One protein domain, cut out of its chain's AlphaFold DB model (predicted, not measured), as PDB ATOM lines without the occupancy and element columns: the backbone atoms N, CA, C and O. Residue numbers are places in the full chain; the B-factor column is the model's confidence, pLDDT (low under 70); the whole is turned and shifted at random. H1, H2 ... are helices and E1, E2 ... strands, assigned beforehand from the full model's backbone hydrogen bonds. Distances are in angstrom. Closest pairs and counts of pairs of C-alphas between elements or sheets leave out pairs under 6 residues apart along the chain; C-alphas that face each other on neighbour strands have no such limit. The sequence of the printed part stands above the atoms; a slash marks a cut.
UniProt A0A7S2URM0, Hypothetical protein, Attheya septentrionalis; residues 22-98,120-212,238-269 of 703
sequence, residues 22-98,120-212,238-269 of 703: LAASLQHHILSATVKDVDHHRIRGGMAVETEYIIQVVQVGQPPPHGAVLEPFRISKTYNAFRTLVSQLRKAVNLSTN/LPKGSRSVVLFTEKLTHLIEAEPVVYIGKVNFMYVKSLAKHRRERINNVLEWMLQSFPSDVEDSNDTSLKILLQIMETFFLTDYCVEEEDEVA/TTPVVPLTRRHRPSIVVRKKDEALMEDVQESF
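AT A GLANCE: This is residues 22 to 98, 120 to 212 and 238 to 269 of the 703 residues of the protein "Hypothetical protein" of Attheya septentrionalis (UniProt A0A7S2URM0). A strongly twisted sheet of two long strands, E1 and E2, and a shorter one, E3, has the long helix H4 along one face and the small sheet E4 E5 over the other, a partial sandwich with crossed strands. Helices H2, H3 and H5 form a bundle toward one end of the long axis, and H6 sits at the other end. Look through the 202 printed residues for six named helices and five named strands, in the order H1 E1 E2 E3 H2 H3 H4 H5 E4 E5 H6. The larger sheet has the order E1, E2, E3, antiparallel; E4 and E5 are parallel; the class is mixed. The whole is compact, with a radius of gyration of the C-alphas of 19.0 A and spans of 61 by 41 by 27 A.

IN THESE COORDINATES: Find C-alpha 31 at (126.691, 103.034, 85.814); from there E1 runs 32.3 A to residue 42. E2, residues 49 to 59, covers 32.5 A, and E3 is residues 73 to 78. H4, residues 151 to 174, runs 34.0 A from C-alpha 151 at (121.809, 71.587, 75.792), with a kink of 27 degrees near residue 160. Look for H1 at 22 to 27, H2 at 79 to 98, 29.5 A long, H3 at 122 to 139, 25.5 A, and H5 at 186 to 199. E4 is 203 to 206, E5 is 246 to 249, and H6, 252 to 267, ends at C-alpha 267, (125.888, 62.261, 75.088).

HOW THE PARTS SIT: E1, E2 and E3 form a meander, each strand the antiparallel neighbour of the one before; check N 34 to O 56, 3.0 A, and N 55 to O 75, 2.9 A. H4 is over E1 and E2 at a height over the sheet of 8.4 A, along the strands, at 16 degrees to E1 on the local plane. H1 and H4 on one face of the sheet make two layers. E4 and E5 pair at N 205 and O 247, 3.0 A; the closest C-alphas of E3 and E4, Ile 75 and Tyr 203, are 4.5 A apart. In the bundle, H2 touches H3 at Val 86 and Thr 135, C-alphas 5.9 A apart, and H5 at Ser 96 and Ser 187, 6.4 A. H6 only grazes the sheet with residues 255 to 262. Every O i to N i+4 pair is within hydrogen-bond range in H1, H2, H3, H5 and H6; in H4, 19 of 20 are.

THE WHOLE: The C-alphas farthest apart, of Asn 184 and Ser 268, are 61.5 A apart. Residues 99 to 119 and 213 to 237 are not printed, with C-alpha gaps of 11.0 A and 40.9 A. The links E2 to E3, H3 to H4 and H4 to H5 are long. Mean pLDDT of the printed part is 74.2, with 61 residues under 70, among them 141 to 153, 238 to 245 and 261 to 269.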
ATOM      1  N   LEU A  22     121.012 104.725  93.036       80.94
ATOM      2  CA  LEU A  22     120.873 104.143  91.709       80.94
ATOM      3  C   LEU A  22     120.250 105.129  90.706       80.94
ATOM      4  O   LEU A  22     120.757 105.230  89.592       80.94
ATOM      5  N   ALA A  23     119.201 105.867  91.083       79.81
ATOM      6  CA  ALA A  23     118.576 106.887  90.236       79.81
ATOM      7  C   ALA A  23     119.555 108.005  89.877       79.81
ATOM      8  O   ALA A  23     119.689 108.338  88.695       79.81
ATOM      9  N   ALA A  24     120.294 108.511  90.868       79.69
ATOM     10  CA  ALA A  24     121.338 109.507  90.653       79.69
ATOM     11  C   ALA A  24     122.422 108.963  89.706       79.69
ATOM     12  O   ALA A  24     122.848 109.628  88.761       79.69
ATOM     13  N   SER A  25     122.824 107.703  89.897       82.56
ATOM     14  CA  SER A  25     123.857 107.079  89.067       82.56
ATOM     15  C   SER A  25     123.399 106.793  87.626       82.56
ATOM     16  O   SER A  25     124.208 106.893  86.700       82.56
ATOM     17  N   LEU A  26     122.113 106.484  87.411       83.19
ATOM     18  CA  LEU A  26     121.504 106.336  86.080       83.19
ATOM     19  C   LEU A  26     121.477 107.668  85.321       83.19
ATOM     20  O   LEU A  26     121.839 107.708  84.149       83.19
ATOM     21  N   GLN A  27     121.082 108.752  85.991       81.75
ATOM     22  CA  GLN A  27     120.945 110.082  85.382       81.75
ATOM     23  C   GLN A  27     122.289 110.714  85.017       81.75
ATOM     24  O   GLN A  27     122.388 111.420  84.017       81.75
ATOM     25  N   HIS A  28     123.332 110.437  85.802       83.25
ATOM     26  CA  HIS A  28     124.686 110.922  85.543       83.25
ATOM     27  C   HIS A  28     125.512 110.003  84.629       83.25
ATOM     28  O   HIS A  28     126.690 110.277  84.412       83.25
ATOM     29  N   HIS A  29     124.928 108.925  84.091       84.62
ATOM     30  CA  HIS A  29     125.612 107.962  83.216       84.62
ATOM     31  C   HIS A  29     126.881 107.340  83.820       84.62
ATOM     32  O   HIS A  29     127.816 106.972  83.110       84.62
ATOM     33  N   ILE A  30     126.905 107.192  85.142       86.62
ATOM     34  CA  ILE A  30     128.038 106.647  85.906       86.62
ATOM     35  C   ILE A  30     127.808 105.186  86.298       86.62
ATOM     36  O   ILE A  30     128.427 104.698  87.236       86.62
ATOM     37  N   LEU A  31     126.917 104.467  85.612       87.44
ATOM     38  CA  LEU A  31     126.691 103.034  85.814       87.44
ATOM     39  C   LEU A  31     127.217 102.229  84.634       87.44
ATOM     40  O   LEU A  31     127.027 102.587  83.475       87.44
ATOM     41  N   SER A  32     127.800 101.078  84.946       90.62
ATOM     42  CA  SER A  32     128.110 100.031  83.981       90.62
ATOM     43  C   SER A  32     127.466  98.728  84.431       90.62
ATOM     44  O   SER A  32     127.565  98.345  85.597       90.62
ATOM     45  N   ALA A  33     126.802  98.045  83.500       92.44
ATOM     46  CA  ALA A  33     126.214  96.732  83.715       92.44
ATOM     47  C   ALA A  33     126.749  95.763  82.661       92.44
ATOM     48  O   ALA A  33     126.593  95.993  81.463       92.44
ATOM     49  N   THR A  34     127.384  94.678  83.104       92.94
ATOM     50  CA  THR A  34     127.976  93.673  82.207       92.94
ATOM     51  C   THR A  34     127.646  92.265  82.673       92.94
ATOM     52  O   THR A  34     127.686  91.966  83.867       92.94
ATOM     53  N   VAL A  35     127.326  91.375  81.734       93.38
ATOM     54  CA  VAL A  35     127.138  89.950  82.019       93.38
ATOM     55  C   VAL A  35     128.494  89.340  82.368       93.38
ATOM     56  O   VAL A  35     129.387  89.275  81.521       93.38
ATOM     57  N   LYS A  36     128.646  88.887  83.613       91.31
ATOM     58  CA  LYS A  36     129.853  88.212  84.109       91.31
ATOM     59  C   LYS A  36     129.801  86.711  83.927       91.31
ATOM     60  O   LYS A  36     130.817  86.117  83.585       91.31
ATOM     61  N   ASP A  37     128.637  86.117  84.157       87.81
ATOM     62  CA  ASP A  37     128.471  84.671  84.102       87.81
ATOM     63  C   ASP A  37     127.112  84.298  83.506       87.81
ATOM     64  O   ASP A  37     126.208  85.134  83.413       87.81
ATOM     65  N   VAL A  38     126.992  83.054  83.055       88.75
ATOM     66  CA  VAL A  38     125.763  82.517  82.471       88.75
ATOM     67  C   VAL A  38     125.513  81.137  83.047       88.75
ATOM     68  O   VAL A  38     126.232  80.191  82.731       88.75
ATOM     69  N   ASP A  39     124.466  81.036  83.853       83.50
ATOM     70  CA  ASP A  39     124.072  79.787  84.480       83.50
ATOM     71  C   ASP A  39     122.982  79.097  83.662       83.50
ATOM     72  O   ASP A  39     122.128  79.734  83.037       83.50
ATOM     73  N   HIS A  40     123.030  77.770  83.673       82.38
ATOM     74  CA  HIS A  40     122.033  76.912  83.055       82.38
ATOM     75  C   HIS A  40     121.445  76.029  84.144       82.38
ATOM     76  O   HIS A  40     122.191  75.352  84.850       82.38
ATOM     77  N   HIS A  41     120.122  76.003  84.270       70.56
ATOM     78  CA  HIS A  41     119.458  75.116  85.218       70.56
ATOM     79  C   HIS A  41     118.331  74.344  84.557       70.56
ATOM     80  O   HIS A  41     117.636  74.811  83.650       70.56
ATOM     81  N   ARG A  42     118.155  73.112  85.028       61.75
ATOM     82  CA  ARG A  42     117.095  72.228  84.567       61.75
ATOM     83  C   ARG A  42     115.788  72.602  85.256       61.75
ATOM     84  O   ARG A  42     115.720  72.684  86.481       61.75
ATOM     85  N   ILE A  43     114.726  72.781  84.481       56.59
ATOM     86  CA  ILE A  43     113.402  73.041  85.049       56.59
ATOM     87  C   ILE A  43     112.835  71.717  85.590       56.59
ATOM     88  O   ILE A  43     112.706  70.746  84.841       56.59
ATOM     89  N   ARG A  44     112.531  71.694  86.901       40.62
ATOM     90  CA  ARG A  44     111.849  70.644  87.699       40.62
ATOM     91  C   ARG A  44     111.384  69.414  86.891       40.62
ATOM     92  O   ARG A  44     110.283  69.397  86.353       40.62
ATOM     93  N   GLY A  45     112.228  68.379  86.824       40.88
ATOM     94  CA  GLY A  45     111.881  67.054  86.282       40.88
ATOM     95  C   GLY A  45     111.854  66.898  84.750       40.88
ATOM     96  O   GLY A  45     111.719  65.775  84.270       40.88
ATOM     97  N   GLY A  46     112.036  67.962  83.956       41.81
ATOM     98  CA  GLY A  46     111.929  67.928  82.486       41.81
ATOM     99  C   GLY A  46     113.248  68.137  81.729       41.81
ATOM    100  O   GLY A  46     114.225  68.620  82.284       41.81
ATOM    101  N   MET A  47     113.290  67.789  80.434       47.28
ATOM    102  CA  MET A  47     114.414  68.030  79.493       47.28
ATOM    103  C   MET A  47     114.523  69.506  79.025       47.28
ATOM    104  O   MET A  47     114.995  69.777  77.921       47.28
ATOM    105  N   ALA A  48     114.003  70.461  79.802       49.41
ATOM    106  CA  ALA A  48     114.017  71.886  79.478       49.41
ATOM    107  C   ALA A  48     115.081  72.600  80.321       49.41
ATOM    108  O   ALA A  48     115.142  72.407  81.537       49.41
ATOM    109  N   VAL A  49     115.902  73.413  79.658       64.44
ATOM    110  CA  VAL A  49     117.010  74.163  80.259       64.44
ATOM    111  C   VAL A  49     116.666  75.645  80.192       64.44
ATOM    112  O   VAL A  49     116.377  76.165  79.113       64.44
ATOM    113  N   GLU A  50     116.669  76.312  81.340       71.69
ATOM    114  CA  GLU A  50     116.564  77.766  81.433       71.69
ATOM    115  C   GLU A  50     117.965  78.370  81.575       71.69
ATOM    116  O   GLU A  50     118.876  77.740  82.113       71.69
ATOM    117  N   THR A  51     118.142  79.577  81.039       84.44
ATOM    118  CA  THR A  51     119.415  80.301  81.068       84.44
ATOM    119  C   THR A  51     119.251  81.591  81.853       84.44
ATOM    120  O   THR A  51     118.445  82.453  81.474       84.44
ATOM    121  N   GLU A  52     120.065  81.752  82.888       87.69
ATOM    122  CA  GLU A  52     120.189  82.984  83.657       87.69
ATOM    123  C   GLU A  52     121.487  83.713  83.308       87.69
ATOM    124  O   GLU A  52     122.548  83.109  83.163       87.69
ATOM    125  N   TYR A  53     121.406  85.033  83.172       92.25
ATOM    126  CA  TYR A  53     122.549  85.902  82.924       92.25
ATOM    127  C   TYR A  53     122.847  86.668  84.208       92.25
ATOM    128  O   TYR A  53     122.013  87.443  84.684       92.25
ATOM    129  N   ILE A  54     124.043  86.452  84.755       92.56
ATOM    130  CA  ILE A  54     124.504  87.108  85.974       92.56
ATOM    131  C   ILE A  54     125.163  88.420  85.580       92.56
ATOM    132  O   ILE A  54     126.258  88.445  85.011       92.56
ATOM    133  N   ILE A  55     124.474  89.519  85.859       93.69
ATOM    134  CA  ILE A  55     124.871  90.865  85.463       93.69
ATOM    135  C   ILE A  55     125.487  91.548  86.676       93.69
ATOM    136  O   ILE A  55     124.849  91.666  87.719       93.69
ATOM    137  N   GLN A  56     126.727  92.007  86.539       92.56
ATOM    138  CA  GLN A  56     127.378  92.838  87.540       92.56
ATOM    139  C   GLN A  56     127.128  94.306  87.217       92.56
ATOM    140  O   GLN A  56     127.440  94.752  86.111       92.56
ATOM    141  N   VAL A  57     126.601  95.035  88.198       90.44
ATOM    142  CA  VAL A  57     126.354  96.474  88.135       90.44
ATOM    143  C   VAL A  57     127.390  97.178  89.005       90.44
ATOM    144  O   VAL A  57     127.570  96.831  90.174       90.44
ATOM    145  N   VAL A  58     128.104  98.136  88.421       89.00
ATOM    146  CA  VAL A  58     129.151  98.917  89.089       89.00
ATOM    147  C   VAL A  58     129.011 100.393  88.761       89.00
ATOM    148  O   VAL A  58     128.628 100.758  87.648       89.00
ATOM    149  N   GLN A  59     129.369 101.240  89.718       86.12
ATOM    150  CA  GLN A  59     129.510 102.669  89.488       86.12
ATOM    151  C   GLN A  59     130.882 102.947  88.848       86.12
ATOM    152  O   GLN A  59     131.919 102.570  89.395       86.12
ATOM    153  N   VAL A  60     130.894 103.565  87.667       76.94
ATOM    154  CA  VAL A  60     132.087 103.903  86.880       76.94
ATOM    155  C   VAL A  60     132.189 105.425  86.795       76.94
ATOM    156  O   VAL A  60     131.548 106.050  85.957       76.94
ATOM    157  N   GLY A  61     132.963 106.034  87.696       69.12
ATOM    158  CA  GLY A  61     133.173 107.486  87.742       69.12
ATOM    159  C   GLY A  61     133.366 108.019  89.163       69.12
ATOM    160  O   GLY A  61     133.185 107.284  90.134       69.12
ATOM    161  N   GLN A  62     133.742 109.297  89.299       60.81
ATOM    162  CA  GLN A  62     133.731 109.961  90.607       60.81
ATOM    163  C   GLN A  62     132.274 110.190  91.046       60.81
ATOM    164  O   GLN A  62     131.470 110.650  90.229       60.81
ATOM    165  N   PRO A  63     131.908 109.855  92.296       61.59
ATOM    166  CA  PRO A  63     130.555 110.076  92.789       61.59
ATOM    167  C   PRO A  63     130.232 111.579  92.779       61.59
ATOM    168  O   PRO A  63     131.124 112.396  93.032       61.59
ATOM    169  N   PRO A  64     128.978 111.970  92.487       61.12
ATOM    170  CA  PRO A  64     128.579 113.368  92.558       61.12
ATOM    171  C   PRO A  64     128.795 113.913  93.985       61.12
ATOM    172  O   PRO A  64     128.714 113.144  94.946       61.12
ATOM    173  N   PRO A  65     129.044 115.226  94.155       53.62
ATOM    174  CA  PRO A  65     129.544 115.833  95.401       53.62
ATOM    175  C   PRO A  65     128.669 115.621  96.656       53.62
ATOM    176  O   PRO A  65     129.140 115.867  97.765       53.62
ATOM    177  N   HIS A  66     127.436 115.122  96.501       55.34
ATOM    178  CA  HIS A  66     126.510 114.769  97.586       55.34
ATOM    179  C   HIS A  66     125.807 113.403  97.402       55.34
ATOM    180  O   HIS A  66     124.849 113.111  98.112       55.34
ATOM    181  N   GLY A  67     126.249 112.564  96.456       56.34
ATOM    182  CA  GLY A  67     125.619 111.270  96.173       56.34
ATOM    183  C   GLY A  67     126.206 110.123  96.991       56.34
ATOM    184  O   GLY A  67     127.422 110.022  97.157       56.34
ATOM    185  N   ALA A  68     125.348 109.227  97.477       60.50
ATOM    186  CA  ALA A  68     125.782 107.993  98.121       60.50
ATOM    187  C   ALA A  68     126.506 107.073  97.120       60.50
ATOM    188  O   ALA A  68     126.080 106.921  95.975       60.50
ATOM    189  N   VAL A  69     127.600 106.453  97.567       68.62
ATOM    190  CA  VAL A  69     128.357 105.469  96.782       68.62
ATOM    191  C   VAL A  69     127.533 104.188  96.670       68.62
ATOM    192  O   VAL A  69     127.109 103.632  97.683       68.62
ATOM    193  N   LEU A  70     127.311 103.719  95.442       77.00
ATOM    194  CA  LEU A  70     126.611 102.469  95.183       77.00
ATOM    195  C   LEU A  70     127.617 101.312  95.209       77.00
ATOM    196  O   LEU A  70     128.482 101.208  94.336       77.00
ATOM    197  N   GLU A  71     127.509 100.441  96.213       78.94
ATOM    198  CA  GLU A  71     128.342  99.238  96.272       78.94
ATOM    199  C   GLU A  71     128.067  98.326  95.062       78.94
ATOM    200  O   GLU A  71     126.907  98.160  94.672       78.94
ATOM    201  N   PRO A  72     129.103  97.714  94.455       84.00
ATOM    202  CA  PRO A  72     128.931  96.736  93.388       84.00
ATOM    203  C   PRO A  72     127.972  95.613  93.782       84.00
ATOM    204  O   PRO A  72     128.175  94.944  94.793       84.00
ATOM    205  N   PHE A  73     126.980  95.336  92.939       87.00
ATOM    206  CA  PHE A  73     126.040  94.239  93.164       87.00
ATOM    207  C   PHE A  73     125.826  93.411  91.898       87.00
ATOM    208  O   PHE A  73     126.189  93.805  90.785       87.00
ATOM    209  N   ARG A  74     125.259  92.216  92.077       87.81
ATOM    210  CA  ARG A  74     124.927  91.293  90.990       87.81
ATOM    211  C   ARG A  74     123.424  91.062  90.940       87.81
ATOM    212  O   ARG A  74     122.791  90.895  91.981       87.81
ATOM    213  N   ILE A  75     122.878  90.990  89.734       90.25
ATOM    214  CA  ILE A  75     121.485  90.608  89.482       90.25
ATOM    215  C   ILE A  75     121.439  89.393  88.558       90.25
ATOM    216  O   ILE A  75     122.274  89.266  87.661       90.25
ATOM    217  N   SER A  76     120.466  88.510  88.771       89.81
ATOM    218  CA  SER A  76     120.192  87.383  87.875       89.81
ATOM    219  C   SER A  76     118.964  87.690  87.022       89.81
ATOM    220  O   SER A  76     117.871  87.913  87.543       89.81
ATOM    221  N   LYS A  77     119.129  87.728  85.695       90.38
ATOM    222  CA  LYS A  77     118.034  88.002  84.753       90.38
ATOM    223  C   LYS A  77     117.994  86.957  83.651       90.38
ATOM    224  O   LYS A  77     119.017  86.600  83.079       90.38
ATOM    225  N   THR A  78     116.795  86.516  83.285       89.00
ATOM    226  CA  THR A  78     116.578  85.708  82.076       89.00
ATOM    227  C   THR A  78     116.387  86.618  80.862       89.00
ATOM    228  O   THR A  78     115.990  87.777  81.000       89.00
ATOM    229  N   TYR A  79     116.574  86.106  79.641       86.50
ATOM    230  CA  TYR A  79     116.272  86.889  78.427       86.50
ATOM    231  C   TYR A  79     114.792  87.337  78.381       86.50
ATOM    232  O   TYR A  79     114.452  88.392  77.845       86.50
ATOM    233  N   ASN A  80     113.891  86.569  79.005       83.19
ATOM    234  CA  ASN A  80     112.480  86.929  79.129       83.19
ATOM    235  C   ASN A  80     112.232  88.124  80.073       83.19
ATOM    236  O   ASN A  80     111.268  88.869  79.877       83.19
ATOM    237  N   ALA A  81     113.107  88.361  81.057       86.81
ATOM    238  CA  ALA A  81     113.040  89.551  81.905       86.81
ATOM    239  C   ALA A  81     113.252  90.837  81.081       86.81
ATOM    240  O   ALA A  81     112.511  91.801  81.251       86.81
ATOM    241  N   PHE A  82     114.168  90.819  80.106       89.62
ATOM    242  CA  PHE A  82     114.372  91.931  79.166       89.62
ATOM    243  C   PHE A  82     113.150  92.164  78.260       89.62
ATOM    244  O   PHE A  82     112.749  93.304  78.026       89.62
ATOM    245  N   ARG A  83     112.486  91.096  77.800       85.00
ATOM    246  CA  ARG A  83     111.213  91.220  77.059       85.00
ATOM    247  C   ARG A  83     110.095  91.805  77.927       85.00
ATOM    248  O   ARG A  83     109.304  92.621  77.456       85.00
ATOM    249  N   THR A  84     110.048  91.422  79.201       86.06
ATOM    250  CA  THR A  84     109.095  91.975  80.175       86.06
ATOM    251  C   THR A  84     109.340  93.467  80.410       86.06
ATOM    252  O   THR A  84     108.377  94.232  80.391       86.06
ATOM    253  N   LEU A  85     110.603  93.891  80.532       90.06
ATOM    254  CA  LEU A  85     110.995  95.303  80.622       90.06
ATOM    255  C   LEU A  85     110.460  96.110  79.427       90.06
ATOM    256  O   LEU A  85     109.767  97.111  79.610       90.06
ATOM    257  N   VAL A  86     110.686  95.632  78.199       88.38
ATOM    258  CA  VAL A  86     110.158  96.270  76.976       88.38
ATOM    259  C   VAL A  86     108.631  96.352  76.990       88.38
ATOM    260  O   VAL A  86     108.053  97.382  76.642       88.38
ATOM    261  N   SER A  87     107.957  95.283  77.422       85.31
ATOM    262  CA  SER A  87     106.495  95.251  77.532       85.31
ATOM    263  C   SER A  87     105.966  96.294  78.525       85.31
ATOM    264  O   SER A  87     104.964  96.957  78.246       85.31
ATOM    265  N   GLN A  88     106.638  96.474  79.666       86.00
ATOM    266  CA  GLN A  88     106.292  97.493  80.662       86.00
ATOM    267  C   GLN A  88     106.485  98.910  80.112       86.00
ATOM    268  O   GLN A  88     105.579  99.735  80.232       86.00
ATOM    269  N   LEU A  89     107.602  99.169  79.427       86.62
ATOM    270  CA  LEU A  89     107.884 100.468  78.806       86.62
ATOM    271  C   LEU A  89     106.867 100.822  77.713       86.62
ATOM    272  O   LEU A  89     106.321 101.923  77.705       86.62
ATOM    273  N   ARG A  90     106.507  99.868  76.844       86.25
ATOM    274  CA  ARG A  90     105.454 100.059  75.830       86.25
ATOM    275  C   ARG A  90     104.105 100.415  76.457       86.25
ATOM    276  O   ARG A  90     103.398 101.286  75.953       86.25
ATOM    277  N   LYS A  91     103.733  99.764  77.566       84.31
ATOM    278  CA  LYS A  91     102.499 100.088  78.301       84.31
ATOM    279  C   LYS A  91     102.542 101.501  78.881       84.31
ATOM    280  O   LYS A  91     101.555 102.220  78.750       84.31
ATOM    281  N   ALA A  92     103.672 101.907  79.461       79.62
ATOM    282  CA  ALA A  92     103.865 103.257  79.979       79.62
ATOM    283  C   ALA A  92     103.732 104.328  78.881       79.62
ATOM    284  O   ALA A  92     103.005 105.303  79.063       79.62
ATOM    285  N   VAL A  93     104.342 104.102  77.712       81.38
ATOM    286  CA  VAL A  93     104.229 104.986  76.538       81.38
ATOM    287  C   VAL A  93     102.788 105.083  76.020       81.38
ATOM    288  O   VAL A  93     102.301 106.161  75.676       81.38
ATOM    289  N   ASN A  94     102.056 103.969  75.988       78.38
ATOM    290  CA  ASN A  94     100.654 103.971  75.564       78.38
ATOM    291  C   ASN A  94      99.742 104.724  76.547       78.38
ATOM    292  O   ASN A  94      98.733 105.300  76.141       78.38
ATOM    293  N   LEU A  95     100.069 104.733  77.840       71.31
ATOM    294  CA  LEU A  95      99.318 105.486  78.844       71.31
ATOM    295  C   LEU A  95      99.597 106.993  78.746       71.31
ATOM    296  O   LEU A  95      98.654 107.783  78.796       71.31
ATOM    297  N   SER A  96     100.853 107.395  78.527       64.69
ATOM    298  CA  SER A  96     101.232 108.809  78.392       64.69
ATOM    299  C   SER A  96     100.719 109.451  77.095       64.69
ATOM    300  O   SER A  96     100.293 110.603  77.104       64.69
ATOM    301  N   THR A  97     100.661 108.699  75.993       64.75
ATOM    302  CA  THR A  97     100.132 109.182  74.701       64.75
ATOM    303  C   THR A  97      98.603 109.310  74.672       64.75
ATOM    304  O   THR A  97      98.075 110.196  73.999       64.75
ATOM    305  N   ASN A  98      97.865 108.486  75.427       58.06
ATOM    306  CA  ASN A  98      96.398 108.558  75.488       58.06
ATOM    307  C   ASN A  98      95.871 109.673  76.410       58.06
ATOM    308  O   ASN A  98      94.773 110.176  76.176       58.06
ATOM    309  N   LEU A 120     104.310 115.652  70.608       67.50
ATOM    310  CA  LEU A 120     104.504 115.202  71.990       67.50
ATOM    311  C   LEU A 120     105.465 116.120  72.772       67.50
ATOM    312  O   LEU A 120     106.409 116.658  72.185       67.50
ATOM    313  N   PRO A 121     105.293 116.254  74.104       73.12
ATOM    314  CA  PRO A 121     106.285 116.886  74.973       73.12
ATOM    315  C   PRO A 121     107.677 116.260  74.806       73.12
ATOM    316  O   PRO A 121     107.805 115.065  74.533       73.12
ATOM    317  N   LYS A 122     108.736 117.064  74.994       73.00
ATOM    318  CA  LYS A 122     110.132 116.633  74.783       73.00
ATOM    319  C   LYS A 122     110.492 115.365  75.572       73.00
ATOM    320  O   LYS A 122     111.120 114.473  75.005       73.00
ATOM    321  N   GLY A 123     110.066 115.255  76.834       71.88
ATOM    322  CA  GLY A 123     110.324 114.067  77.652       71.88
ATOM    323  C   GLY A 123     109.536 112.850  77.163       71.88
ATOM    324  O   GLY A 123     110.134 111.803  76.926       71.88
ATOM    325  N   SER A 124     108.241 112.989  76.864       74.25
ATOM    326  CA  SER A 124     107.441 111.921  76.237       74.25
ATOM    327  C   SER A 124     108.035 111.420  74.912       74.25
ATOM    328  O   SER A 124     108.090 110.211  74.688       74.25
ATOM    329  N   ARG A 125     108.542 112.317  74.051       78.00
ATOM    330  CA  ARG A 125     109.238 111.951  72.804       78.00
ATOM    331  C   ARG A 125     110.511 111.151  73.080       78.00
ATOM    332  O   ARG A 125     110.762 110.159  72.400       78.00
ATOM    333  N   SER A 126     111.284 111.550  74.090       79.81
ATOM    334  CA  SER A 126     112.486 110.826  74.514       79.81
ATOM    335  C   SER A 126     112.157 109.410  74.993       79.81
ATOM    336  O   SER A 126     112.829 108.460  74.599       79.81
ATOM    337  N   VAL A 127     111.087 109.238  75.778       82.25
ATOM    338  CA  VAL A 127     110.653 107.919  76.279       82.25
ATOM    339  C   VAL A 127     110.138 107.022  75.147       82.25
ATOM    340  O   VAL A 127     110.441 105.827  75.135       82.25
ATOM    341  N   VAL A 128     109.401 107.574  74.174       82.38
ATOM    342  CA  VAL A 128     108.947 106.839  72.977       82.38
ATOM    343  C   VAL A 128     110.146 106.324  72.183       82.38
ATOM    344  O   VAL A 128     110.242 105.123  71.941       82.38
ATOM    345  N   LEU A 129     111.096 107.204  71.850       84.06
ATOM    346  CA  LEU A 129     112.296 106.845  71.085       84.06
ATOM    347  C   LEU A 129     113.167 105.823  71.824       84.06
ATOM    348  O   LEU A 129     113.653 104.865  71.219       84.06
ATOM    349  N   PHE A 130     113.328 105.998  73.137       86.56
ATOM    350  CA  PHE A 130     114.031 105.045  73.988       86.56
ATOM    351  C   PHE A 130     113.356 103.665  73.945       86.56
ATOM    352  O   PHE A 130     114.010 102.650  73.713       86.56
ATOM    353  N   THR A 131     112.030 103.625  74.089       86.56
ATOM    354  CA  THR A 131     111.247 102.382  74.100       86.56
ATOM    355  C   THR A 131     111.263 101.672  72.747       86.56
ATOM    356  O   THR A 131     111.423 100.451  72.706       86.56
ATOM    357  N   GLU A 132     111.119 102.396  71.635       85.75
ATOM    358  CA  GLU A 132     111.151 101.831  70.278       85.75
ATOM    359  C   GLU A 132     112.520 101.241  69.935       85.75
ATOM    360  O   GLU A 132     112.612 100.135  69.395       85.75
ATOM    361  N   LYS A 133     113.603 101.934  70.297       85.44
ATOM    362  CA  LYS A 133     114.957 101.445  70.027       85.44
ATOM    363  C   LYS A 133     115.318 100.252  70.916       85.44
ATOM    364  O   LYS A 133     115.843  99.264  70.406       85.44
ATOM    365  N   LEU A 134     114.946 100.279  72.198       87.12
ATOM    366  CA  LEU A 134     115.120  99.141  73.108       87.12
ATOM    367  C   LEU A 134     114.326  97.910  72.647       87.12
ATOM    368  O   LEU A 134     114.831  96.788  72.652       87.12
ATOM    369  N   THR A 135     113.093  98.141  72.194       85.00
ATOM    370  CA  THR A 135     112.244  97.125  71.571       85.00
ATOM    371  C   THR A 135     112.964  96.460  70.406       85.00
ATOM    372  O   THR A 135     113.045  95.237  70.367       85.00
ATOM    373  N   HIS A 136     113.493  97.249  69.469       85.06
ATOM    374  CA  HIS A 136     114.164  96.719  68.288       85.06
ATOM    375  C   HIS A 136     115.383  95.864  68.667       85.06
ATOM    376  O   HIS A 136     115.568  94.782  68.118       85.06
ATOM    377  N   LEU A 137     116.184  96.300  69.645       84.50
ATOM    378  CA  LEU A 137     117.364  95.553  70.097       84.50
ATOM    379  C   LEU A 137     117.012  94.193  70.731       84.50
ATOM    380  O   LEU A 137     117.736  93.217  70.528       84.50
ATOM    381  N   ILE A 138     115.896  94.102  71.463       83.06
ATOM    382  CA  ILE A 138     115.476  92.876  72.164       83.06
ATOM    383  C   ILE A 138     114.622  91.953  71.274       83.06
ATOM    384  O   ILE A 138     114.775  90.727  71.333       83.06
ATOM    385  N   GLU A 139     113.739  92.514  70.442       78.75
ATOM    386  CA  GLU A 139     112.810  91.777  69.566       78.75
ATOM    387  C   GLU A 139     113.403  91.411  68.198       78.75
ATOM    388  O   GLU A 139     112.807  90.612  67.481       78.75
ATOM    389  N   ALA A 140     114.606  91.888  67.859       70.38
ATOM    390  CA  ALA A 140     115.348  91.422  66.681       70.38
ATOM    391  C   ALA A 140     115.667  89.911  66.708       70.38
ATOM    392  O   ALA A 140     116.146  89.363  65.720       70.38
ATOM    393  N   GLU A 141     115.461  89.215  67.835       61.78
ATOM    394  CA  GLU A 141     115.482  87.750  67.898       61.78
ATOM    395  C   GLU A 141     114.040  87.204  67.854       61.78
ATOM    396  O   GLU A 141     113.288  87.425  68.816       61.78
ATOM    397  N   PRO A 142     113.640  86.459  66.802       52.75
ATOM    398  CA  PRO A 142     112.317  85.851  66.752       52.75
ATOM    399  C   PRO A 142     112.139  84.842  67.892       52.75
ATOM    400  O   PRO A 142     113.070  84.136  68.287       52.75
ATOM    401  N   VAL A 143     110.920  84.750  68.428       48.34
ATOM    402  CA  VAL A 143     110.573  83.730  69.424       48.34
ATOM    403  C   VAL A 143     110.520  82.374  68.722       48.34
ATOM    404  O   VAL A 143     109.498  81.991  68.161       48.34
ATOM    405  N   VAL A 144     111.632  81.642  68.737       41.75
ATOM    406  CA  VAL A 144     111.677  80.258  68.261       41.75
ATOM    407  C   VAL A 144     111.366  79.340  69.441       41.75
ATOM    408  O   VAL A 144     112.183  79.167  70.344       41.75
ATOM    409  N   TYR A 145     110.165  78.760  69.454       38.06
ATOM    410  CA  TYR A 145     109.809  77.712  70.410       38.06
ATOM    411  C   TYR A 145     110.450  76.395  69.969       38.06
ATOM    412  O   TYR A 145     109.981  75.736  69.041       38.06
ATOM    413  N   ILE A 146     111.535  76.000  70.628       39.28
ATOM    414  CA  ILE A 146     112.190  74.718  70.364       39.28
ATOM    415  C   ILE A 146     111.591  73.693  71.317       39.28
ATOM    416  O   ILE A 146     111.806  73.739  72.524       39.28
ATOM    417  N   GLY A 147     110.807  72.772  70.758       39.19
ATOM    418  CA  GLY A 147     110.019  71.804  71.522       39.19
ATOM    419  C   GLY A 147     110.823  70.813  72.369       39.19
ATOM    420  O   GLY A 147     110.215  70.137  73.195       39.19
ATOM    421  N   LYS A 148     112.152  70.716  72.193       44.91
ATOM    422  CA  LYS A 148     113.097  70.002  73.073       44.91
ATOM    423  C   LYS A 148     114.473  70.640  72.972       44.91
ATOM    424  O   LYS A 148     115.009  70.820  71.883       44.91
ATOM    425  N   VAL A 149     115.023  70.996  74.115       48.38
ATOM    426  CA  VAL A 149     116.128  71.927  74.205       48.38
ATOM    427  C   VAL A 149     117.442  71.140  74.188       48.38
ATOM    428  O   VAL A 149     117.835  70.572  75.196       48.38
ATOM    429  N   ASN A 150     118.093  71.052  73.023       59.00
ATOM    430  CA  ASN A 150     119.461  70.533  72.923       59.00
ATOM    431  C   ASN A 150     120.361  71.408  73.813       59.00
ATOM    432  O   ASN A 150     120.455  72.614  73.571       59.00
ATOM    433  N   PHE A 151     120.993  70.828  74.839       67.56
ATOM    434  CA  PHE A 151     121.809  71.587  75.792       67.56
ATOM    435  C   PHE A 151     122.922  72.381  75.089       67.56
ATOM    436  O   PHE A 151     123.113  73.561  75.378       67.56
ATOM    437  N   MET A 152     123.565  71.801  74.069       66.44
ATOM    438  CA  MET A 152     124.582  72.485  73.258       66.44
ATOM    439  C   MET A 152     123.999  73.645  72.447       66.44
ATOM    440  O   MET A 152     124.624  74.701  72.324       66.44
ATOM    441  N   TYR A 153     122.777  73.487  71.929       69.25
ATOM    442  CA  TYR A 153     122.071  74.585  71.270       69.25
ATOM    443  C   TYR A 153     121.787  75.729  72.251       69.25
ATOM    444  O   TYR A 153     122.010  76.884  71.903       69.25
ATOM    445  N   VAL A 154     121.355  75.434  73.484       70.81
ATOM    446  CA  VAL A 154     121.153  76.472  74.513       70.81
ATOM    447  C   VAL A 154     122.446  77.149  74.864       70.81
ATOM    448  O   VAL A 154     122.472  78.370  74.894       70.81
ATOM    449  N   LYS A 155     123.512  76.382  75.093       78.50
ATOM    450  CA  LYS A 155     124.825  76.913  75.450       78.50
ATOM    451  C   LYS A 155     125.330  77.871  74.369       78.50
ATOM    452  O   LYS A 155     125.797  78.969  74.672       78.50
ATOM    453  N   SER A 156     125.150  77.508  73.097       76.50
ATOM    454  CA  SER A 156     125.500  78.373  71.968       76.50
ATOM    455  C   SER A 156     124.579  79.595  71.839       76.50
ATOM    456  O   SER A 156     125.052  80.725  71.699       76.50
ATOM    457  N   LEU A 157     123.261  79.412  71.968       78.12
ATOM    458  CA  LEU A 157     122.292  80.511  71.945       78.12
ATOM    459  C   LEU A 157     122.532  81.499  73.095       78.12
ATOM    460  O   LEU A 157     122.436  82.710  72.909       78.12
ATOM    461  N   ALA A 158     122.882  80.992  74.272       83.00
ATOM    462  CA  ALA A 158     123.215  81.771  75.449       83.00
ATOM    463  C   ALA A 158     124.490  82.593  75.239       83.00
ATOM    464  O   ALA A 158     124.546  83.757  75.636       83.00
ATOM    465  N   LYS A 159     125.488  82.034  74.543       84.25
ATOM    466  CA  LYS A 159     126.683  82.775  74.124       84.25
ATOM    467  C   LYS A 159     126.322  83.943  73.200       84.25
ATOM    468  O   LYS A 159     126.761  85.058  73.458       84.25
ATOM    469  N   HIS A 160     125.471  83.724  72.195       81.75
ATOM    470  CA  HIS A 160     125.029  84.798  71.296       81.75
ATOM    471  C   HIS A 160     124.186  85.864  72.022       81.75
ATOM    472  O   HIS A 160     124.365  87.068  71.835       81.75
ATOM    473  N   ARG A 161     123.282  85.439  72.910       85.25
ATOM    474  CA  ARG A 161     122.453  86.347  73.714       85.25
ATOM    475  C   ARG A 161     123.260  87.154  74.721       85.25
ATOM    476  O   ARG A 161     122.873  88.284  74.994       85.25
ATOM    477  N   ARG A 162     124.374  86.632  75.241       88.81
ATOM    478  CA  ARG A 162     125.277  87.373  76.138       88.81
ATOM    479  C   ARG A 162     125.775  88.663  75.487       88.81
ATOM    480  O   ARG A 162     125.694  89.717  76.109       88.81
ATOM    481  N   GLU A 163     126.257  88.586  74.248       87.81
ATOM    482  CA  GLU A 163     126.737  89.755  73.497       87.81
ATOM    483  C   GLU A 163     125.611  90.767  73.286       87.81
ATOM    484  O   GLU A 163     125.766  91.954  73.562       87.81
ATOM    485  N   ARG A 164     124.430  90.283  72.896       85.75
ATOM    486  CA  ARG A 164     123.255  91.136  72.705       85.75
ATOM    487  C   ARG A 164     122.800  91.806  73.999       85.75
ATOM    488  O   ARG A 164     122.500  92.993  73.979       85.75
ATOM    489  N   ILE A 165     122.758  91.072  75.111       91.31
ATOM    490  CA  ILE A 165     122.410  91.620  76.425       91.31
ATOM    491  C   ILE A 165     123.421  92.690  76.830       91.31
ATOM    492  O   ILE A 165     123.001  93.752  77.269       91.31
ATOM    493  N   ASN A 166     124.724  92.458  76.648       91.75
ATOM    494  CA  ASN A 166     125.739  93.473  76.936       91.75
ATOM    495  C   ASN A 166     125.525  94.739  76.094       91.75
ATOM    496  O   ASN A 166     125.483  95.827  76.658       91.75
ATOM    497  N   ASN A 167     125.277  94.598  74.787       89.31
ATOM    498  CA  ASN A 167     124.981  95.736  73.909       89.31
ATOM    499  C   ASN A 167     123.703  96.478  74.335       89.31
ATOM    500  O   ASN A 167     123.648  97.703  74.293       89.31
ATOM    501  N   VAL A 168     122.669  95.740  74.754       90.12
ATOM    502  CA  VAL A 168     121.421  96.311  75.277       90.12
ATOM    503  C   VAL A 168     121.679  97.074  76.573       90.12
ATOM    504  O   VAL A 168     121.220  98.203  76.689       90.12
ATOM    505  N   LEU A 169     122.402  96.488  77.530       92.06
ATOM    506  CA  LEU A 169     122.716  97.107  78.820       92.06
ATOM    507  C   LEU A 169     123.556  98.373  78.644       92.06
ATOM    508  O   LEU A 169     123.223  99.407  79.218       92.06
ATOM    509  N   GLU A 170     124.598  98.310  77.818       90.56
ATOM    510  CA  GLU A 170     125.448  99.454  77.504       90.56
ATOM    511  C   GLU A 170     124.635 100.581  76.860       90.56
ATOM    512  O   GLU A 170     124.629 101.709  77.357       90.56
ATOM    513  N   TRP A 171     123.873 100.264  75.807       90.44
ATOM    514  CA  TRP A 171     123.041 101.247  75.121       90.44
ATOM    515  C   TRP A 171     121.985 101.858  76.052       90.44
ATOM    516  O   TRP A 171     121.766 103.070  76.021       90.44
ATOM    517  N   MET A 172     121.351 101.038  76.891       90.75
ATOM    518  CA  MET A 172     120.297 101.440  77.823       90.75
ATOM    519  C   MET A 172     120.809 102.405  78.899       90.75
ATOM    520  O   MET A 172     120.096 103.342  79.247       90.75
ATOM    521  N   LEU A 173     122.033 102.204  79.399       90.00
ATOM    522  CA  LEU A 173     122.659 103.073  80.403       90.00
ATOM    523  C   LEU A 173     123.231 104.362  79.790       90.00
ATOM    524  O   LEU A 173     123.091 105.435  80.373       90.00
ATOM    525  N   GLN A 174     123.825 104.289  78.596       87.12
ATOM    526  CA  GLN A 174     124.361 105.466  77.894       87.12
ATOM    527  C   GLN A 174     123.262 106.367  77.317       87.12
ATOM    528  O   GLN A 174     123.433 107.577  77.239       87.12
ATOM    529  N   SER A 175     122.131 105.787  76.906       86.00
ATOM    530  CA  SER A 175     121.028 106.519  76.260       86.00
ATOM    531  C   SER A 175     119.914 106.919  77.230       86.00
ATOM    532  O   SER A 175     118.848 107.350  76.783       86.00
ATOM    533  N   PHE A 176     120.110 106.726  78.539       86.38
ATOM    534  CA  PHE A 176     119.128 107.112  79.548       86.38
ATOM    535  C   PHE A 176     118.968 108.647  79.586       86.38
ATOM    536  O   PHE A 176     119.963 109.354  79.507       86.38
ATOM    537  N   PRO A 177     117.757 109.218  79.668       83.81
ATOM    538  CA  PRO A 177     117.616 110.675  79.709       83.81
ATOM    539  C   PRO A 177     118.287 111.291  80.951       83.81
ATOM    540  O   PRO A 177     118.078 110.808  82.062       83.81
ATOM    541  N   SER A 178     119.052 112.369  80.768       76.00
ATOM    542  CA  SER A 178     119.562 113.206  81.866       76.00
ATOM    543  C   SER A 178     118.446 114.127  82.408       76.00
ATOM    544  O   SER A 178     117.466 114.383  81.704       76.00
ATOM    545  N   ASP A 179     118.574 114.616  83.646       69.38
ATOM    546  CA  ASP A 179     117.655 115.580  84.297       69.38
ATOM    547  C   ASP A 179     116.216 115.068  84.542       69.38
ATOM    548  O   ASP A 179     115.222 115.779  84.360       69.38
ATOM    549  N   VAL A 180     116.069 113.801  84.946       70.50
ATOM    550  CA  VAL A 180     114.751 113.170  85.160       70.50
ATOM    551  C   VAL A 180     114.079 113.623  86.460       70.50
ATOM    552  O   VAL A 180     112.854 113.764  86.494       70.50
ATOM    553  N   GLU A 181     114.852 113.863  87.517       62.22
ATOM    554  CA  GLU A 181     114.329 114.268  88.831       62.22
ATOM    555  C   GLU A 181     113.809 115.705  88.857       62.22
ATOM    556  O   GLU A 181     112.726 115.953  89.393       62.22
ATOM    557  N   ASP A 182     114.523 116.614  88.191       62.38
ATOM    558  CA  ASP A 182     114.170 118.036  88.090       62.38
ATOM    559  C   ASP A 182     113.063 118.302  87.053       62.38
ATOM    560  O   ASP A 182     112.500 119.398  86.970       62.38
ATOM    561  N   SER A 183     112.710 117.292  86.254       65.50
ATOM    562  CA  SER A 183     111.668 117.389  85.239       65.50
ATOM    563  C   SER A 183     110.263 117.192  85.821       65.50
ATOM    564  O   SER A 183     109.968 116.236  86.541       65.50
ATOM    565  N   ASN A 184     109.326 118.058  85.424       66.38
ATOM    566  CA  ASN A 184     107.893 117.881  85.697       66.38
ATOM    567  C   ASN A 184     107.217 116.842  84.774       66.38
ATOM    568  O   ASN A 184     106.016 116.604  84.907       66.38
ATOM    569  N   ASP A 185     107.948 116.213  83.844       73.31
ATOM    570  CA  ASP A 185     107.377 115.234  82.913       73.31
ATOM    571  C   ASP A 185     107.149 113.875  83.595       73.31
ATOM    572  O   ASP A 185     108.077 113.113  83.881       73.31
ATOM    573  N   THR A 186     105.877 113.537  83.815       79.25
ATOM    574  CA  THR A 186     105.445 112.255  84.389       79.25
ATOM    575  C   THR A 186     105.983 111.052  83.605       79.25
ATOM    576  O   THR A 186     106.248 110.006  84.191       79.25
ATOM    577  N   SER A 187     106.198 111.197  82.293       78.06
ATOM    578  CA  SER A 187     106.700 110.123  81.428       78.06
ATOM    579  C   SER A 187     108.126 109.711  81.803       78.06
ATOM    580  O   SER A 187     108.440 108.522  81.809       78.06
ATOM    581  N   LEU A 188     108.981 110.687  82.135       81.62
ATOM    582  CA  LEU A 188     110.370 110.442  82.529       81.62
ATOM    583  C   LEU A 188     110.446 109.808  83.923       81.62
ATOM    584  O   LEU A 188     111.220 108.876  84.127       81.62
ATOM    585  N   LYS A 189     109.569 110.220  84.848       82.19
ATOM    586  CA  LYS A 189     109.457 109.602  86.182       82.19
ATOM    587  C   LYS A 189     109.022 108.135  86.108       82.19
ATOM    588  O   LYS A 189     109.578 107.295  86.809       82.19
ATOM    589  N   ILE A 190     108.081 107.801  85.218       82.69
ATOM    590  CA  ILE A 190     107.667 106.407  84.981       82.69
ATOM    591  C   ILE A 190     108.812 105.587  84.365       82.69
ATOM    592  O   ILE A 190     109.019 104.440  84.761       82.69
ATOM    593  N   LEU A 191     109.572 106.161  83.422       86.50
ATOM    594  CA  LEU A 191     110.757 105.509  82.853       86.50
ATOM    595  C   LEU A 191     111.791 105.190  83.943       86.50
ATOM    596  O   LEU A 191     112.262 104.054  84.010       86.50
ATOM    597  N   LEU A 192     112.098 106.158  84.814       86.44
ATOM    598  CA  LEU A 192     113.014 105.971  85.940       86.44
ATOM    599  C   LEU A 192     112.534 104.853  86.871       86.44
ATOM    600  O   LEU A 192     113.299 103.940  87.157       86.44
ATOM    601  N   GLN A 193     111.254 104.849  87.246       85.06
ATOM    602  CA  GLN A 193     110.688 103.819  88.120       85.06
ATOM    603  C   GLN A 193     110.786 102.407  87.517       85.06
ATOM    604  O   GLN A 193     111.111 101.449  88.222       85.06
ATOM    605  N   ILE A 194     110.504 102.249  86.219       85.31
ATOM    606  CA  ILE A 194     110.606 100.950  85.531       85.31
ATOM    607  C   ILE A 194     112.064 100.473  85.500       85.31
ATOM    608  O   ILE A 194     112.339  99.296  85.742       85.31
ATOM    609  N   MET A 195     112.995 101.389  85.245       88.75
ATOM    610  CA  MET A 195     114.428 101.108  85.207       88.75
ATOM    611  C   MET A 195     114.986 100.735  86.581       88.75
ATOM    612  O   MET A 195     115.673  99.722  86.709       88.75
ATOM    613  N   GLU A 196     114.634 101.484  87.625       85.75
ATOM    614  CA  GLU A 196     114.972 101.136  89.006       85.75
ATOM    615  C   GLU A 196     114.400  99.772  89.384       85.75
ATOM    616  O   GLU A 196     115.122  98.924  89.897       85.75
ATOM    617  N   THR A 197     113.133  99.504  89.058       85.31
ATOM    618  CA  THR A 197     112.506  98.204  89.338       85.31
ATOM    619  C   THR A 197     113.266  97.061  88.663       85.31
ATOM    620  O   THR A 197     113.446  96.001  89.260       85.31
ATOM    621  N   PHE A 198     113.750  97.256  87.435       89.38
ATOM    622  CA  PHE A 198     114.523  96.240  86.725       89.38
ATOM    623  C   PHE A 198     115.859  95.924  87.415       89.38
ATOM    624  O   PHE A 198     116.203  94.750  87.549       89.38
ATOM    625  N   PHE A 199     116.586  96.944  87.875       87.94
ATOM    626  CA  PHE A 199     117.896  96.787  88.515       87.94
ATOM    627  C   PHE A 199     117.828  96.444  90.013       87.94
ATOM    628  O   PHE A 199     118.757  95.826  90.521       87.94
ATOM    629  N   LEU A 200     116.742  96.791  90.710       83.75
ATOM    630  CA  LEU A 200     116.539  96.520  92.143       83.75
ATOM    631  C   LEU A 200     115.799  95.195  92.421       83.75
ATOM    632  O   LEU A 200     115.426  94.908  93.559       83.75
ATOM    633  N   THR A 201     115.557  94.377  91.398       80.50
ATOM    634  CA  THR A 201     114.921  93.057  91.537       80.50
ATOM    635  C   THR A 201     115.867  91.946  91.106       80.50
ATOM    636  O   THR A 201     116.690  92.132  90.211       80.50
ATOM    637  N   ASP A 202     115.695  90.763  91.694       81.00
ATOM    638  CA  ASP A 202     116.485  89.554  91.443       81.00
ATOM    639  C   ASP A 202     117.968  89.693  91.834       81.00
ATOM    640  O   ASP A 202     118.868  89.277  91.098       81.00
ATOM    641  N   TYR A 203     118.232  90.265  93.014       84.81
ATOM    642  CA  TYR A 203     119.575  90.333  93.590       84.81
ATOM    643  C   TYR A 203     120.161  88.934  93.762       84.81
ATOM    644  O   TYR A 203     119.572  88.082  94.429       84.81
ATOM    645  N   CYS A 204     121.329  88.714  93.173       81.88
ATOM    646  CA  CYS A 204     122.014  87.434  93.189       81.88
ATOM    647  C   CYS A 204     122.802  87.274  94.496       81.88
ATOM    648  O   CYS A 204     123.735  88.037  94.749       81.88
ATOM    649  N   VAL A 205     122.451  86.265  95.294       80.69
ATOM    650  CA  VAL A 205     123.155  85.891  96.531       80.69
ATOM    651  C   VAL A 205     123.843  84.548  96.309       80.69
ATOM    652  O   VAL A 205     123.170  83.569  95.995       80.69
ATOM    653  N   GLU A 206     125.169  84.506  96.428       76.88
ATOM    654  CA  GLU A 206     125.958  83.277  96.249       76.88
ATOM    655  C   GLU A 206     125.950  82.441  97.534       76.88
ATOM    656  O   GLU A 206     126.146  82.977  98.622       76.88
ATOM    657  N   GLU A 207     125.709  81.134  97.410       74.62
ATOM    658  CA  GLU A 207     125.868  80.181  98.512       74.62
ATOM    659  C   GLU A 207     127.349  79.806  98.685       74.62
ATOM    660  O   GLU A 207     128.033  79.478  97.711       74.62
ATOM    661  N   GLU A 208     127.849  79.861  99.923       61.09
ATOM    662  CA  GLU A 208     129.218  79.454 100.263       61.09
ATOM    663  C   GLU A 208     129.369  77.921 100.208       61.09
ATOM    664  O   GLU A 208     128.456  77.176 100.560       61.09
ATOM    665  N   ASP A 209     130.527  77.432  99.750       48.56
ATOM    666  CA  ASP A 209     130.811  75.997  99.648       48.56
ATOM    667  C   ASP A 209     130.916  75.348 101.047       48.56
ATOM    668  O   ASP A 209     131.829  75.677 101.803       48.56
ATOM    669  N   GLU A 210     130.097  74.331 101.359       47.78
ATOM    670  CA  GLU A 210     130.243  73.516 102.591       47.78
ATOM    671  C   GLU A 210     131.646  72.872 102.724       47.78
ATOM    672  O   GLU A 210     132.129  72.592 103.821       47.78
ATOM    673  N   VAL A 211     132.359  72.700 101.603       43.75
ATOM    674  CA  VAL A 211     133.726  72.150 101.547       43.75
ATOM    675  C   VAL A 211     134.791  73.172 101.987       43.75
ATOM    676  O   VAL A 211     135.886  72.792 102.414       43.75
ATOM    677  N   ALA A 212     134.499  74.475 101.916       38.00
ATOM    678  CA  ALA A 212     135.383  75.514 102.447       38.00
ATOM    679  C   ALA A 212     135.279  75.608 103.978       38.00
ATOM    680  O   ALA A 212     136.280  75.883 104.649       38.00
ATOM    681  N   THR A 238     111.730 107.331  99.370       28.84
ATOM    682  CA  THR A 238     110.282 107.598  99.304       28.84
ATOM    683  C   THR A 238     109.649 107.202  97.962       28.84
ATOM    684  O   THR A 238     108.515 107.574  97.664       28.84
ATOM    685  N   THR A 239     110.343 106.403  97.152       33.94
ATOM    686  CA  THR A 239     109.763 105.701  96.004       33.94
ATOM    687  C   THR A 239     108.931 104.503  96.480       33.94
ATOM    688  O   THR A 239     109.229 103.937  97.535       33.94
ATOM    689  N   PRO A 240     107.850 104.116  95.763       32.12
ATOM    690  CA  PRO A 240     107.009 102.989  96.165       32.12
ATOM    691  C   PRO A 240     107.904 101.780  96.423       32.12
ATOM    692  O   PRO A 240     108.654 101.388  95.533       32.12
ATOM    693  N   VAL A 241     107.856 101.256  97.652       38.84
ATOM    694  CA  VAL A 241     108.742 100.200  98.157       38.84
ATOM    695  C   VAL A 241     108.689  99.008  97.204       38.84
ATOM    696  O   VAL A 241     107.775  98.186  97.271       38.84
ATOM    697  N   VAL A 242     109.651  98.930  96.283       44.25
ATOM    698  CA  VAL A 242     109.828  97.762  95.428       44.25
ATOM    699  C   VAL A 242     110.376  96.671  96.346       44.25
ATOM    700  O   VAL A 242     111.428  96.876  96.958       44.25
ATOM    701  N   PRO A 243     109.682  95.534  96.518       46.00
ATOM    702  CA  PRO A 243     110.209  94.454  97.334       46.00
ATOM    703  C   PRO A 243     111.520  93.972  96.707       46.00
ATOM    704  O   PRO A 243     111.524  93.496  95.571       46.00
ATOM    705  N   LEU A 244     112.634  94.103  97.437       56.50
ATOM    706  CA  LEU A 244     113.912  93.523  97.028       56.50
ATOM    707  C   LEU A 244     113.744  92.002  96.948       56.50
ATOM    708  O   LEU A 244     113.727  91.312  97.970       56.50
ATOM    709  N   THR A 245     113.616  91.470  95.736       63.59
ATOM    710  CA  THR A 245     113.607  90.027  95.509       63.59
ATOM    711  C   THR A 245     115.045  89.524  95.443       63.59
ATOM    712  O   THR A 245     115.876  90.068  94.715       63.59
ATOM    713  N   ARG A 246     115.354  88.489  96.228       72.94
ATOM    714  CA  ARG A 246     116.653  87.807  96.215       72.94
ATOM    715  C   ARG A 246     116.524  86.496  95.449       72.94
ATOM    716  O   ARG A 246     115.538  85.781  95.620       72.94
ATOM    717  N   ARG A 247     117.525  86.175  94.633       72.69
ATOM    718  CA  ARG A 247     117.698  84.863  94.009       72.69
ATOM    719  C   ARG A 247     118.950  84.211  94.570       72.69
ATOM    720  O   ARG A 247     120.043  84.767  94.465       72.69
ATOM    721  N   HIS A 248     118.760  83.045  95.174       76.81
ATOM    722  CA  HIS A 248     119.855  82.214  95.644       76.81
ATOM    723  C   HIS A 248     120.519  81.531  94.455       76.81
ATOM    724  O   HIS A 248     119.845  80.923  93.622       76.81
ATOM    725  N   ARG A 249     121.838  81.670  94.378       77.75
ATOM    726  CA  ARG A 249     122.680  81.069  93.354       77.75
ATOM    727  C   ARG A 249     123.455  79.908  93.984       77.75
ATOM    728  O   ARG A 249     124.276  80.174  94.866       77.75
ATOM    729  N   PRO A 250     123.242  78.660  93.524       75.12
ATOM    730  CA  PRO A 250     123.954  77.502  94.048       75.12
ATOM    731  C   PRO A 250     125.473  77.632  93.918       75.12
ATOM    732  O   PRO A 250     125.993  78.299  93.009       75.12
ATOM    733  N   SER A 251     126.185  76.938  94.805       78.25
ATOM    734  CA  SER A 251     127.647  76.932  94.844       78.25
ATOM    735  C   SER A 251     128.268  76.524  93.497       78.25
ATOM    736  O   SER A 251     127.678  75.798  92.688       78.25
ATOM    737  N   ILE A 252     129.491  76.992  93.227       77.00
ATOM    738  CA  ILE A 252     130.185  76.699  91.962       77.00
ATOM    739  C   ILE A 252     130.405  75.195  91.750       77.00
ATOM    740  O   ILE A 252     130.416  74.728  90.610       77.00
ATOM    741  N   VAL A 253     130.552  74.435  92.839       75.25
ATOM    742  CA  VAL A 253     130.726  72.980  92.809       75.25
ATOM    743  C   VAL A 253     129.442  72.300  92.342       75.25
ATOM    744  O   VAL A 253     129.488  71.455  91.446       75.25
ATOM    745  N   VAL A 254     128.298  72.706  92.896       73.69
ATOM    746  CA  VAL A 254     126.980  72.172  92.521       73.69
ATOM    747  C   VAL A 254     126.668  72.503  91.064       73.69
ATOM    748  O   VAL A 254     126.321  71.612  90.296       73.69
ATOM    749  N   ARG A 255     126.905  73.749  90.639       77.88
ATOM    750  CA  ARG A 255     126.646  74.183  89.257       77.88
ATOM    751  C   ARG A 255     127.478  73.423  88.229       77.88
ATOM    752  O   ARG A 255     126.938  72.982  87.222       77.88
ATOM    753  N   LYS A 256     128.773  73.216  88.490       77.94
ATOM    754  CA  LYS A 256     129.638  72.420  87.600       77.94
ATOM    755  C   LYS A 256     129.202  70.959  87.524       77.94
ATOM    756  O   LYS A 256     129.297  70.351  86.463       77.94
ATOM    757  N   LYS A 257     128.729  70.398  88.639       76.94
ATOM    758  CA  LYS A 257     128.189  69.037  88.682       76.94
ATOM    759  C   LYS A 257     126.900  68.925  87.865       76.94
ATOM    760  O   LYS A 257     126.765  67.984  87.091       76.94
ATOM    761  N   ASP A 258     125.997  69.890  87.997       71.06
ATOM    762  CA  ASP A 258     124.747  69.934  87.235       71.06
ATOM    763  C   ASP A 258     125.000  70.162  85.740       71.06
ATOM    764  O   ASP A 258     124.360  69.523  84.906       71.06
ATOM    765  N   GLU A 259     125.969  71.010  85.384       74.62
ATOM    766  CA  GLU A 259     126.404  71.217  83.999       74.62
ATOM    767  C   GLU A 259     126.958  69.924  83.386       74.62
ATOM    768  O   GLU A 259     126.516  69.521  82.313       74.62
ATOM    769  N   ALA A 260     127.838  69.218  84.103       74.31
ATOM    770  CA  ALA A 260     128.382  67.935  83.655       74.31
ATOM    771  C   ALA A 260     127.293  66.858  83.499       74.31
ATOM    772  O   ALA A 260     127.305  66.104  82.530       74.31
ATOM    773  N   LEU A 261     126.311  66.809  84.407       68.75
ATOM    774  CA  LEU A 261     125.155  65.910  84.290       68.75
ATOM    775  C   LEU A 261     124.293  66.233  83.061       68.75
ATOM    776  O   LEU A 261     123.760  65.323  82.427       68.75
ATOM    777  N   MET A 262     124.131  67.513  82.715       67.88
ATOM    778  CA  MET A 262     123.403  67.921  81.509       67.88
ATOM    779  C   MET A 262     124.162  67.568  80.223       67.88
ATOM    780  O   MET A 262     123.521  67.210  79.234       67.88
ATOM    781  N   GLU A 263     125.497  67.622  80.238       66.44
ATOM    782  CA  GLU A 263     126.352  67.187  79.124       66.44
ATOM    783  C   GLU A 263     126.321  65.655  78.938       66.44
ATOM    784  O   GLU A 263     126.115  65.186  77.821       66.44
ATOM    785  N   ASP A 264     126.387  64.872  80.020       60.62
ATOM    786  CA  ASP A 264     126.354  63.397  79.990       60.62
ATOM    787  C   ASP A 264     124.987  62.832  79.541       60.62
ATOM    788  O   ASP A 264     124.883  61.960  78.670       60.62
ATOM    789  N   VAL A 265     123.886  63.407  80.048       53.72
ATOM    790  CA  VAL A 265     122.528  63.065  79.584       53.72
ATOM    791  C   VAL A 265     122.362  63.385  78.094       53.72
ATOM    792  O   VAL A 265     121.625  62.685  77.401       53.72
ATOM    793  N   GLN A 266     123.054  64.399  77.573       49.31
ATOM    794  CA  GLN A 266     123.045  64.725  76.151       49.31
ATOM    795  C   GLN A 266     123.855  63.701  75.335       49.31
ATOM    796  O   GLN A 266     123.333  63.262  74.315       49.31
ATOM    797  N   GLU A 267     125.050  63.272  75.775       40.53
ATOM    798  CA  GLU A 267     125.888  62.261  75.088       40.53
ATOM    799  C   GLU A 267     125.168  60.916  74.910       40.53
ATOM    800  O   GLU A 267     125.186  60.345  73.821       40.53
ATOM    801  N   SER A 268     124.408  60.468  75.914       36.78
ATOM    802  CA  SER A 268     123.554  59.268  75.792       36.78
ATOM    803  C   SER A 268     122.393  59.410  74.783       36.78
ATOM    804  O   SER A 268     121.769  58.420  74.390       36.78
ATOM    805  N   PHE A 269     122.106  60.641  74.345       34.00
ATOM    806  CA  PHE A 269     121.063  61.014  73.388       34.00
ATOM    807  C   PHE A 269     121.606  61.537  72.045       34.00
ATOM    808  O   PHE A 269     120.799  61.846  71.156       34.00
TER     809      PHE A 269